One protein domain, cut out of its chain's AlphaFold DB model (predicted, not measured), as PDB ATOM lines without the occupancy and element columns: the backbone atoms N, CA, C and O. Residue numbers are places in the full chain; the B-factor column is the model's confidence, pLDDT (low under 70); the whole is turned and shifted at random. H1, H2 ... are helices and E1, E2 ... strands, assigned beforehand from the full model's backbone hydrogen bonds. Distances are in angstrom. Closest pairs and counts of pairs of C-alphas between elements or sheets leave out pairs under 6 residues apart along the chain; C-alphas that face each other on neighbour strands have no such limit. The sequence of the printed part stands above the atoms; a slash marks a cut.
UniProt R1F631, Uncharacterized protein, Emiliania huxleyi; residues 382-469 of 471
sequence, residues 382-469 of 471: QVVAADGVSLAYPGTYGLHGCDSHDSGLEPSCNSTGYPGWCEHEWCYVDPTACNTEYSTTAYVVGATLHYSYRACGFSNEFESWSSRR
ATOM      1  N   GLN A 382     -13.565  22.119 -23.493       68.38
ATOM      2  CA  GLN A 382     -13.899  21.018 -24.391       68.38
ATOM      3  C   GLN A 382     -12.841  19.925 -24.259       68.38
ATOM      4  O   GLN A 382     -11.673  20.136 -24.595       68.38
ATOM      5  N   VAL A 383     -13.264  18.757 -23.787       69.69
ATOM      6  CA  VAL A 383     -12.435  17.560 -23.658       69.69
ATOM      7  C   VAL A 383     -12.791  16.588 -24.778       69.69
ATOM      8  O   VAL A 383     -13.947  16.213 -24.944       69.69
ATOM      9  N   VAL A 384     -11.808  16.172 -25.571       69.56
ATOM     10  CA  VAL A 384     -11.965  15.151 -26.609       69.56
ATOM     11  C   VAL A 384     -11.688  13.787 -25.997       69.56
ATOM     12  O   VAL A 384     -10.550  13.454 -25.667       69.56
ATOM     13  N   ALA A 385     -12.735  12.985 -25.864       62.59
ATOM     14  CA  ALA A 385     -12.630  11.595 -25.465       62.59
ATOM     15  C   ALA A 385     -11.787  10.780 -26.464       62.59
ATOM     16  O   ALA A 385     -11.628  11.140 -27.632       62.59
ATOM     17  N   ALA A 386     -11.262   9.635 -26.017       58.50
ATOM     18  CA  ALA A 386     -10.423   8.757 -26.841       58.50
ATOM     19  C   ALA A 386     -11.124   8.225 -28.114       58.50
ATOM     20  O   ALA A 386     -10.454   7.760 -29.034       58.50
ATOM     21  N   ASP A 387     -12.455   8.295 -28.181       63.81
ATOM     22  CA  ASP A 387     -13.284   7.948 -29.341       63.81
ATOM     23  C   ASP A 387     -13.571   9.139 -30.283       63.81
ATOM     24  O   ASP A 387     -14.261   8.980 -31.292       63.81
ATOM     25  N   GLY A 388     -13.014  10.320 -29.994       64.25
ATOM     26  CA  GLY A 388     -13.148  11.535 -30.795       64.25
ATOM     27  C   GLY A 388     -14.375  12.389 -30.468       64.25
ATOM     28  O   GLY A 388     -14.610  13.380 -31.160       64.25
ATOM     29  N   VAL A 389     -15.158  12.036 -29.443       70.88
ATOM     30  CA  VAL A 389     -16.308  12.836 -28.995       70.88
ATOM     31  C   VAL A 389     -15.827  14.014 -28.148       70.88
ATOM     32  O   VAL A 389     -15.081  13.828 -27.192       70.88
ATOM     33  N   SER A 390     -16.260  15.233 -28.480       72.12
ATOM     34  CA  SER A 390     -16.039  16.414 -27.635       72.12
ATOM     35  C   SER A 390     -17.124  16.505 -26.564       72.12
ATOM     36  O   SER A 390     -18.310  16.569 -26.888       72.12
ATOM     37  N   LEU A 391     -16.706  16.507 -25.303       74.44
ATOM     38  CA  LEU A 391     -17.541  16.666 -24.119       74.44
ATOM     39  C   LEU A 391     -17.232  18.015 -23.465       74.44
ATOM     40  O   LEU A 391     -16.077  18.439 -23.408       74.44
ATOM     41  N   ALA A 392     -18.274  18.686 -22.983       76.69
ATOM     42  CA  ALA A 392     -18.152  19.956 -22.282       76.69
ATOM     43  C   ALA A 392     -17.998  19.695 -20.784       76.69
ATOM     44  O   ALA A 392     -18.911  19.161 -20.151       76.69
ATOM     45  N   TYR A 393     -16.838  20.040 -20.235       72.75
ATOM     46  CA  TYR A 393     -16.561  19.937 -18.807       72.75
ATOM     47  C   TYR A 393     -16.571  21.324 -18.158       72.75
ATOM     48  O   TYR A 393     -16.370  22.330 -18.851       72.75
ATOM     49  N   PRO A 394     -16.779  21.401 -16.829       68.06
ATOM     50  CA  PRO A 394     -16.608  22.647 -16.095       68.06
ATOM     51  C   PRO A 394     -15.239  23.271 -16.389       68.06
ATOM     52  O   PRO A 394     -14.236  22.565 -16.479       68.06
ATOM     53  N   GLY A 395     -15.184  24.601 -16.493       62.28
ATOM     54  CA  GLY A 395     -13.931  25.337 -16.727       62.28
ATOM     55  C   GLY A 395     -12.856  25.129 -15.669       62.28
ATOM     56  O   GLY A 395     -11.691  25.423 -15.903       62.28
ATOM     57  N   THR A 396     -13.258  24.601 -14.515       61.78
ATOM     58  CA  THR A 396     -12.408  24.309 -13.367       61.78
ATOM     59  C   THR A 396     -11.901  22.862 -13.317       61.78
ATOM     60  O   THR A 396     -11.212  22.487 -12.368       61.78
ATOM     61  N   TYR A 397     -12.235  22.031 -14.310       75.06
ATOM     62  CA  TYR A 397     -11.821  20.628 -14.374       75.06
ATOM     63  C   TYR A 397     -10.298  20.480 -14.229       75.06
ATOM     64  O   TYR A 397      -9.559  21.047 -15.028       75.06
ATOM     65  N   GLY A 398      -9.829  19.734 -13.219       71.81
ATOM     66  CA  GLY A 398      -8.402  19.492 -12.964       71.81
ATOM     67  C   GLY A 398      -7.650  20.610 -12.228       71.81
ATOM     68  O   GLY A 398      -6.439  20.487 -12.025       71.81
ATOM     69  N   LEU A 399      -8.328  21.705 -11.849       63.97
ATOM     70  CA  LEU A 399      -7.697  22.933 -11.336       63.97
ATOM     71  C   LEU A 399      -7.803  23.136  -9.817       63.97
ATOM     72  O   LEU A 399      -7.075  23.956  -9.266       63.97
ATOM     73  N   HIS A 400      -8.637  22.366  -9.113       60.06
ATOM     74  CA  HIS A 400      -8.834  22.474  -7.656       60.06
ATOM     75  C   HIS A 400      -7.814  21.679  -6.822       60.06
ATOM     76  O   HIS A 400      -8.144  21.113  -5.785       60.06
ATOM     77  N   GLY A 401      -6.561  21.620  -7.275       66.50
ATOM     78  CA  GLY A 401      -5.553  20.782  -6.632       66.50
ATOM     79  C   GLY A 401      -5.868  19.293  -6.775       66.50
ATOM     80  O   GLY A 401      -6.487  18.873  -7.755       66.50
ATOM     81  N   CYS A 402      -5.357  18.489  -5.847       79.00
ATOM     82  CA  CYS A 402      -5.500  17.038  -5.877       79.00
ATOM     83  C   CYS A 402      -6.938  16.628  -5.568       79.00
ATOM     84  O   CYS A 402      -7.382  16.765  -4.435       79.00
ATOM     85  N   ASP A 403      -7.646  16.138  -6.586       83.88
ATOM     86  CA  ASP A 403      -9.006  15.618  -6.445       83.88
ATOM     87  C   ASP A 403      -9.285  14.558  -7.525       83.88
ATOM     88  O   ASP A 403      -8.588  14.452  -8.540       83.88
ATOM     89  N   SER A 404     -10.323  13.765  -7.299       87.75
ATOM     90  CA  SER A 404     -10.914  12.780  -8.203       87.75
ATOM     91  C   SER A 404     -11.738  13.446  -9.319       87.75
ATOM     92  O   SER A 404     -12.911  13.138  -9.523       87.75
ATOM     93  N   HIS A 405     -11.122  14.368 -10.073       83.06
ATOM     94  CA  HIS A 405     -11.801  15.244 -11.051       83.06
ATOM     95  C   HIS A 405     -12.619  14.509 -12.122       83.06
ATOM     96  O   HIS A 405     -13.532  15.089 -12.704       83.06
ATOM     97  N   ASP A 406     -12.289  13.251 -12.408       87.94
ATOM     98  CA  ASP A 406     -12.986  12.413 -13.383       87.94
ATOM     99  C   ASP A 406     -14.174  11.636 -12.794       87.94
ATOM    100  O   ASP A 406     -14.959  11.057 -13.549       87.94
ATOM    101  N   SER A 407     -14.320  11.582 -11.467       89.75
ATOM    102  CA  SER A 407     -15.310  10.736 -10.800       89.75
ATOM    103  C   SER A 407     -16.733  11.094 -11.242       89.75
ATOM    104  O   SER A 407     -17.169  12.246 -11.214       89.75
ATOM    105  N   GLY A 408     -17.466  10.090 -11.728       87.19
ATOM    106  CA  GLY A 408     -18.824  10.259 -12.247       87.19
ATOM    107  C   GLY A 408     -18.944  10.966 -13.604       87.19
ATOM    108  O   GLY A 408     -20.067  11.106 -14.093       87.19
ATOM    109  N   LEU A 409     -17.844  11.374 -14.252       86.81
ATOM    110  CA  LEU A 409     -17.894  12.032 -15.560       86.81
ATOM    111  C   LEU A 409     -17.948  11.030 -16.725       86.81
ATOM    112  O   LEU A 409     -17.384   9.930 -16.707       86.81
ATOM    113  N   GLU A 410     -18.667  11.403 -17.783       83.31
ATOM    114  CA  GLU A 410     -18.566  10.714 -19.073       83.31
ATOM    115  C   GLU A 410     -17.133  10.814 -19.626       83.31
ATOM    116  O   GLU A 410     -16.351  11.589 -19.120       83.31
ATOM    117  N   PRO A 411     -16.720  10.016 -20.620       79.00
ATOM    118  CA  PRO A 411     -17.425   8.857 -21.147       79.00
ATOM    119  C   PRO A 411     -17.204   7.596 -20.298       79.00
ATOM    120  O   PRO A 411     -17.944   6.627 -20.444       79.00
ATOM    121  N   SER A 412     -16.172   7.562 -19.447       84.38
ATOM    122  CA  SER A 412     -15.691   6.305 -18.845       84.38
ATOM    123  C   SER A 412     -16.005   6.152 -17.362       84.38
ATOM    124  O   SER A 412     -16.132   5.015 -16.902       84.38
ATOM    125  N   CYS A 413     -16.176   7.259 -16.641       88.88
ATOM    126  CA  CYS A 413     -16.340   7.276 -15.191       88.88
ATOM    127  C   CYS A 413     -17.811   7.359 -14.739       88.88
ATOM    128  O   CYS A 413     -18.110   7.120 -13.577       88.88
ATOM    129  N   ASN A 414     -18.752   7.557 -15.673       88.44
ATOM    130  CA  ASN A 414     -20.205   7.518 -15.439       88.44
ATOM    131  C   ASN A 414     -20.852   6.145 -15.750       88.44
ATOM    132  O   ASN A 414     -22.029   6.045 -16.093       88.44
ATOM    133  N   SER A 415     -20.084   5.051 -15.723       84.69
ATOM    134  CA  SER A 415     -20.583   3.721 -16.106       84.69
ATOM    135  C   SER A 415     -20.401   2.684 -15.003       84.69
ATOM    136  O   SER A 415     -19.495   2.766 -14.178       84.69
ATOM    137  N   THR A 416     -21.258   1.661 -14.981       84.12
ATOM    138  CA  THR A 416     -21.101   0.545 -14.042       84.12
ATOM    139  C   THR A 416     -19.829  -0.240 -14.367       84.12
ATOM    140  O   THR A 416     -19.735  -0.825 -15.446       84.12
ATOM    141  N   GLY A 417     -18.880  -0.294 -13.426       85.19
ATOM    142  CA  GLY A 417     -17.570  -0.925 -13.635       85.19
ATOM    143  C   GLY A 417     -16.537   0.005 -14.274       85.19
ATOM    144  O   GLY A 417     -15.708  -0.457 -15.063       85.19
ATOM    145  N   TYR A 418     -16.614   1.302 -13.965       86.38
ATOM    146  CA  TYR A 418     -15.669   2.304 -14.431       86.38
ATOM    147  C   TYR A 418     -14.212   1.980 -14.023       86.38
ATOM    148  O   TYR A 418     -13.970   1.215 -13.083       86.38
ATOM    149  N   PRO A 419     -13.217   2.500 -14.761       88.38
ATOM    150  CA  PRO A 419     -11.806   2.254 -14.469       88.38
ATOM    151  C   PRO A 419     -11.367   2.790 -13.101       88.38
ATOM    152  O   PRO A 419     -11.767   3.878 -12.710       88.38
ATOM    153  N   GLY A 420     -10.457   2.088 -12.416       86.69
ATOM    154  CA  GLY A 420      -9.981   2.500 -11.085       86.69
ATOM    155  C   GLY A 420      -9.340   3.893 -11.030       86.69
ATOM    156  O   GLY A 420      -9.448   4.565 -10.013       86.69
ATOM    157  N   TRP A 421      -8.758   4.368 -12.138       89.38
ATOM    158  CA  TRP A 421      -8.155   5.701 -12.207       89.38
ATOM    159  C   TRP A 421      -9.159   6.854 -12.056       89.38
ATOM    160  O   TRP A 421      -8.723   7.958 -11.756       89.38
ATOM    161  N   CYS A 422     -10.465   6.613 -12.221       90.62
ATOM    162  CA  CYS A 422     -11.494   7.645 -12.053       90.62
ATOM    163  C   CYS A 422     -11.580   8.190 -10.617       90.62
ATOM    164  O   CYS A 422     -12.003   9.323 -10.439       90.62
ATOM    165  N   GLU A 423     -11.191   7.398  -9.607       91.31
ATOM    166  CA  GLU A 423     -11.189   7.833  -8.194       91.31
ATOM    167  C   GLU A 423      -9.815   8.302  -7.717       91.31
ATOM    168  O   GLU A 423      -9.647   8.642  -6.550       91.31
ATOM    169  N   HIS A 424      -8.792   8.240  -8.569       89.75
ATOM    170  CA  HIS A 424      -7.462   8.666  -8.166       89.75
ATOM    171  C   HIS A 424      -7.356  10.179  -8.250       89.75
ATOM    172  O   HIS A 424      -7.723  10.776  -9.262       89.75
ATOM    173  N   GLU A 425      -6.790  10.775  -7.208       87.12
ATOM    174  CA  GLU A 425      -6.566  12.209  -7.189       87.12
ATOM    175  C   GLU A 425      -5.448  12.597  -8.153       87.12
ATOM    176  O   GLU A 425      -4.400  11.943  -8.244       87.12
ATOM    177  N   TRP A 426      -5.670  13.690  -8.869       85.75
ATOM    178  CA  TRP A 426      -4.679  14.320  -9.726       85.75
ATOM    179  C   TRP A 426      -4.895  15.829  -9.767       85.75
ATOM    180  O   TRP A 426      -5.933  16.330  -9.350       85.75
ATOM    181  N   CYS A 427      -3.904  16.558 -10.271       81.00
ATOM    182  CA  CYS A 427      -4.012  17.990 -10.528       81.00
ATOM    183  C   CYS A 427      -3.251  18.378 -11.797       81.00
ATOM    184  O   CYS A 427      -2.349  17.652 -12.244       81.00
ATOM    185  N   TYR A 428      -3.598  19.526 -12.385       80.25
ATOM    186  CA  TYR A 428      -2.718  20.188 -13.342       80.25
ATOM    187  C   TYR A 428      -1.501  20.797 -12.627       80.25
ATOM    188  O   TYR A 428      -1.594  21.296 -11.509       80.25
ATOM    189  N   VAL A 429      -0.342  20.723 -13.274       71.44
ATOM    190  CA  VAL A 429       0.957  21.135 -12.740       71.44
ATOM    191  C   VAL A 429       1.702  22.004 -13.745       71.44
ATOM    192  O   VAL A 429       1.644  21.775 -14.954       71.44
ATOM    193  N   ASP A 430       2.466  22.968 -13.240       68.69
ATOM    194  CA  ASP A 430       3.425  23.711 -14.055       68.69
ATOM    195  C   ASP A 430       4.680  22.841 -14.283       68.69
ATOM    196  O   ASP A 430       5.376  22.509 -13.319       68.69
ATOM    197  N   PRO A 431       5.020  22.472 -15.532       64.44
ATOM    198  CA  PRO A 431       6.182  21.635 -15.837       64.44
ATOM    199  C   PRO A 431       7.527  22.298 -15.497       64.44
ATOM    200  O   PRO A 431       8.549  21.611 -15.464       64.44
ATOM    201  N   THR A 432       7.553  23.618 -15.297       65.69
ATOM    202  CA  THR A 432       8.751  24.388 -14.940       65.69
ATOM    203  C   THR A 432       8.962  24.496 -13.431       65.69
ATOM    204  O   THR A 432      10.107  24.620 -12.996       65.69
ATOM    205  N   ALA A 433       7.891  24.382 -12.640       51.97
ATOM    206  CA  ALA A 433       7.934  24.428 -11.177       51.97
ATOM    207  C   ALA A 433       7.799  23.037 -10.525       51.97
ATOM    208  O   ALA A 433       8.281  22.811  -9.412       51.97
ATOM    209  N   CYS A 434       7.173  22.075 -11.208       62.75
ATOM    210  CA  CYS A 434       6.925  20.740 -10.680       62.75
ATOM    211  C   CYS A 434       8.122  19.804 -10.900       62.75
ATOM    212  O   CYS A 434       8.439  19.408 -12.021       62.75
ATOM    213  N   ASN A 435       8.750  19.370  -9.802       71.12
ATOM    214  CA  ASN A 435       9.857  18.401  -9.815       71.12
ATOM    215  C   ASN A 435       9.395  16.927  -9.794       71.12
ATOM    216  O   ASN A 435      10.215  16.025  -9.604       71.12
ATOM    217  N   THR A 436       8.093  16.666  -9.944       69.50
ATOM    218  CA  THR A 436       7.521  15.308  -9.960       69.50
ATOM    219  C   THR A 436       7.140  14.884 -11.377       69.50
ATOM    220  O   THR A 436       7.085  15.695 -12.295       69.50
ATOM    221  N   GLU A 437       6.928  13.585 -11.584       79.25
ATOM    222  CA  GLU A 437       6.539  13.050 -12.890       79.25
ATOM    223  C   GLU A 437       5.154  13.561 -13.305       79.25
ATOM    224  O   GLU A 437       4.205  13.465 -12.528       79.25
ATOM    225  N   TYR A 438       5.032  14.059 -14.532       82.44
ATOM    226  CA  TYR A 438       3.787  14.562 -15.108       82.44
ATOM    227  C   TYR A 438       3.582  14.024 -16.531       82.44
ATOM    228  O   TYR A 438       4.540  13.675 -17.224       82.44
ATOM    229  N   SER A 439       2.327  13.989 -16.974       84.19
ATOM    230  CA  SER A 439       1.921  13.732 -18.362       84.19
ATOM    231  C   SER A 439       1.418  15.024 -19.003       84.19
ATOM    232  O   SER A 439       1.009  15.957 -18.319       84.19
ATOM    233  N   THR A 440       1.427  15.095 -20.333       82.88
ATOM    234  CA  THR A 440       0.815  16.213 -21.073       82.88
ATOM    235  C   THR A 440      -0.596  15.818 -21.492       82.88
ATOM    236  O   THR A 440      -0.770  14.734 -22.049       82.88
ATOM    237  N   THR A 441      -1.603  16.663 -21.252       77.12
ATOM    238  CA  THR A 441      -2.955  16.389 -21.757       77.12
ATOM    239  C   THR A 441      -2.976  16.487 -23.281       77.12
ATOM    240  O   THR A 441      -2.474  17.446 -23.865       77.12
ATOM    241  N   ALA A 442      -3.560  15.484 -23.932       69.06
ATOM    242  CA  ALA A 442      -3.799  15.481 -25.376       69.06
ATOM    243  C   ALA A 442      -5.277  15.725 -25.728       69.06
ATOM    244  O   ALA A 442      -5.627  15.774 -26.904       69.06
ATOM    245  N   TYR A 443      -6.142  15.831 -24.717       71.00
ATOM    246  CA  TYR A 443      -7.593  15.803 -24.874       71.00
ATOM    247  C   TYR A 443      -8.262  17.150 -24.591       71.00
ATOM    248  O   TYR A 443      -9.396  17.341 -25.006       71.00
ATOM    249  N   VAL A 444      -7.591  18.113 -23.962       70.56
ATOM    250  CA  VAL A 444      -8.139  19.470 -23.811       70.56
ATOM    251  C   VAL A 444      -7.968  20.260 -25.114       70.56
ATOM    252  O   VAL A 444      -6.853  20.465 -25.593       70.56
ATOM    253  N   VAL A 445      -9.069  20.715 -25.715       66.75
ATOM    254  CA  VAL A 445      -9.028  21.488 -26.966       66.75
ATOM    255  C   VAL A 445      -8.536  22.906 -26.694       66.75
ATOM    256  O   VAL A 445      -9.127  23.642 -25.911       66.75
ATOM    257  N   GLY A 446      -7.493  23.326 -27.413       60.66
ATOM    258  CA  GLY A 446      -7.025  24.714 -27.399       60.66
ATOM    259  C   GLY A 446      -6.089  25.077 -26.243       60.66
ATOM    260  O   GLY A 446      -5.645  26.222 -26.197       60.66
ATOM    261  N   ALA A 447      -5.735  24.126 -25.373       60.72
ATOM    262  CA  ALA A 447      -4.747  24.321 -24.314       60.72
ATOM    263  C   ALA A 447      -3.767  23.142 -24.233       60.72
ATOM    264  O   ALA A 447      -4.152  21.984 -24.380       60.72
ATOM    265  N   THR A 448      -2.497  23.447 -23.965       70.50
ATOM    266  CA  THR A 448      -1.476  22.447 -23.632       70.50
ATOM    267  C   THR A 448      -1.261  22.493 -22.126       70.50
ATOM    268  O   THR A 448      -0.563  23.378 -21.638       70.50
ATOM    269  N   LEU A 449      -1.882  21.568 -21.398       76.00
ATOM    270  CA  LEU A 449      -1.752  21.451 -19.943       76.00
ATOM    271  C   LEU A 449      -0.937  20.207 -19.568       76.00
ATOM    272  O   LEU A 449      -0.868  19.238 -20.329       76.00
ATOM    273  N   HIS A 450      -0.346  20.211 -18.379       79.00
ATOM    274  CA  HIS A 450       0.383  19.066 -17.836       79.00
ATOM    275  C   HIS A 450      -0.284  18.620 -16.545       79.00
ATOM    276  O   HIS A 450      -0.569  19.461 -15.708       79.00
ATOM    277  N   TYR A 451      -0.565  17.329 -16.384       83.56
ATOM    278  CA  TYR A 451      -1.231  16.787 -15.197       83.56
ATOM    279  C   TYR A 451      -0.353  15.758 -14.489       83.56
ATOM    280  O   TYR A 451       0.470  15.085 -15.118       83.56
ATOM    281  N   SER A 452      -0.540  15.604 -13.181       83.12
ATOM    282  CA  SER A 452       0.181  14.609 -12.393       83.12
ATOM    283  C   SER A 452      -0.707  13.958 -11.336       83.12
ATOM    284  O   SER A 452      -1.135  14.595 -10.380       83.12
ATOM    285  N   TYR A 453      -0.899  12.643 -11.464       83.94
ATOM    286  CA  TYR A 453      -1.390  11.795 -10.369       83.94
ATOM    287  C   TYR A 453      -0.334  11.653  -9.266       83.94
ATOM    288  O   TYR A 453      -0.650  11.535  -8.085       83.94
ATOM    289  N   ARG A 454       0.951  11.687  -9.644       83.31
ATOM    290  CA  ARG A 454       2.063  11.433  -8.725       83.31
ATOM    291  C   ARG A 454       2.306  12.596  -7.771       83.31
ATOM    292  O   ARG A 454       2.687  12.347  -6.630       83.31
ATOM    293  N   ALA A 455       2.051  13.826  -8.213       75.75
ATOM    294  CA  ALA A 455       1.999  15.002  -7.348       75.75
ATOM    295  C   ALA A 455       0.957  14.837  -6.227       75.75
ATOM    296  O   ALA A 455       1.175  15.324  -5.124       75.75
ATOM    297  N   CYS A 456      -0.105  14.069  -6.488       79.00
ATOM    298  CA  CYS A 456      -1.196  13.762  -5.562       79.00
ATOM    299  C   CYS A 456      -1.067  12.389  -4.882       79.00
ATOM    300  O   CYS A 456      -2.005  11.895  -4.272       79.00
ATOM    301  N   GLY A 457       0.096  11.738  -4.979       80.88
ATOM    302  CA  GLY A 457       0.355  10.464  -4.297       80.88
ATOM    303  C   GLY A 457      -0.181   9.210  -4.997       80.88
ATOM    304  O   GLY A 457       0.028   8.108  -4.487       80.88
ATOM    305  N   PHE A 458      -0.779   9.333  -6.185       85.38
ATOM    306  CA  PHE A 458      -1.288   8.208  -6.971       85.38
ATOM    307  C   PHE A 458      -0.384   7.864  -8.161       85.38
ATOM    308  O   PHE A 458       0.329   8.696  -8.725       85.38
ATOM    309  N   SER A 459      -0.403   6.601  -8.586       87.19
ATOM    310  CA  SER A 459       0.205   6.208  -9.858       87.19
ATOM    311  C   SER A 459      -0.690   6.608 -11.030       87.19
ATOM    312  O   SER A 459      -1.904   6.424 -10.976       87.19
ATOM    313  N   ASN A 460      -0.086   7.092 -12.121       86.31
ATOM    314  CA  ASN A 460      -0.797   7.431 -13.357       86.31
ATOM    315  C   ASN A 460      -1.278   6.163 -14.090       86.31
ATOM    316  O   ASN A 460      -0.667   5.681 -15.045       86.31
ATOM    317  N   GLU A 461      -2.378   5.590 -13.607       88.06
ATOM    318  CA  GLU A 461      -3.009   4.411 -14.201       88.06
ATOM    319  C   GLU A 461      -3.837   4.746 -15.447       88.06
ATOM    320  O   GLU A 461      -4.054   3.860 -16.282       88.06
ATOM    321  N   PHE A 462      -4.237   6.012 -15.612       85.75
ATOM    322  CA  PHE A 462      -4.965   6.502 -16.782       85.75
ATOM    323  C   PHE A 462      -4.206   6.212 -18.084       85.75
ATOM    324  O   PHE A 462      -4.766   5.598 -18.989       85.75
ATOM    325  N   GLU A 463      -2.916   6.549 -18.157       83.06
ATOM    326  CA  GLU A 463      -2.080   6.308 -19.350       83.06
ATOM    327  C   GLU A 463      -1.988   4.818 -19.705       83.06
ATOM    328  O   GLU A 463      -2.048   4.393 -20.865       83.06
ATOM    329  N   SER A 464      -1.890   3.975 -18.677       83.69
ATOM    330  CA  SER A 464      -1.840   2.524 -18.854       83.69
ATOM    331  C   SER A 464      -3.169   1.944 -19.353       83.69
ATOM    332  O   SER A 464      -3.188   0.888 -19.988       83.69
ATOM    333  N   TRP A 465      -4.280   2.620 -19.067       84.62
ATOM    334  CA  TRP A 465      -5.620   2.234 -19.485       84.62
ATOM    335  C   TRP A 465      -5.964   2.781 -20.878       84.62
ATOM    336  O   TRP A 465      -6.503   2.038 -21.702       84.62
ATOM    337  N   SER A 466      -5.611   4.035 -21.170       77.25
ATOM    338  CA  SER A 466      -5.887   4.715 -22.443       77.25
ATOM    339  C   SER A 466      -5.116   4.070 -23.601       77.25
ATOM    340  O   SER A 466      -5.679   3.803 -24.669       77.25
ATOM    341  N   SER A 467      -3.859   3.691 -23.357       77.12
ATOM    342  CA  SER A 467      -3.015   2.964 -24.314       77.12
ATOM    343  C   SER A 467      -3.558   1.575 -24.678       77.12
ATOM    344  O   SER A 467      -3.361   1.110 -25.796       77.12
ATOM    345  N   ARG A 468      -4.302   0.912 -23.779       75.75
ATOM    346  CA  ARG A 468      -4.939  -0.394 -24.056       75.75
ATOM    347  C   ARG A 468      -6.212  -0.300 -24.896       75.75
ATOM    348  O   ARG A 468      -6.691  -1.335 -25.344       75.75
ATOM    349  N   ARG A 469      -6.792   0.893 -25.057       66.19
ATOM    350  CA  ARG A 469      -8.020   1.118 -25.846       66.19
ATOM    351  C   ARG A 469      -7.766   1.736 -27.219       66.19
ATOM    352  O   ARG A 469      -8.671   1.757 -28.045       66.19
TER     353      ARG A 469
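This is residues 382 to 469 of the 471 residues of an uncharacterized protein of Emiliania huxleyi (UniProt R1F631). What shape is it? A rounded body with little regular structure holds hairpin E1-E2 and helix H2 at different corners. What parts? Only 23 of 88 printed residues lie in E1, E2, H1, E3 and H2, class mixed. It is compact, radius of gyration of the C-alphas 12.4 A, spanning 35 by 27 by 24 A.

Which strands pair? E1, residues 382 to 384, and E2, residues 390 to 393, form an antiparallel hairpin, N 383 and O 391 within hydrogen-bond range, 2.9 A. E3, residues 450 to 452, pairs with no named strand. Do helices touch? H1, residues 420 to 423, and H2, residues 461 to 469, only just touch, with 3 C-alpha pairs within 8 A, the closest Trp 421 and Phe 462, 5.6 A. H2 has 3 of 5 O i to N i+4 pairs within range.

Where does E1 begin? C-alpha 382 is at (-13.899, 21.018, -24.391). Where does H2 end? C-alpha 469 is at (-8.020, 1.118, -25.846).

Which links are long? E2 to H1 and H1 to E3 are long. Is confidence low? 24 residues are under pLDDT 70.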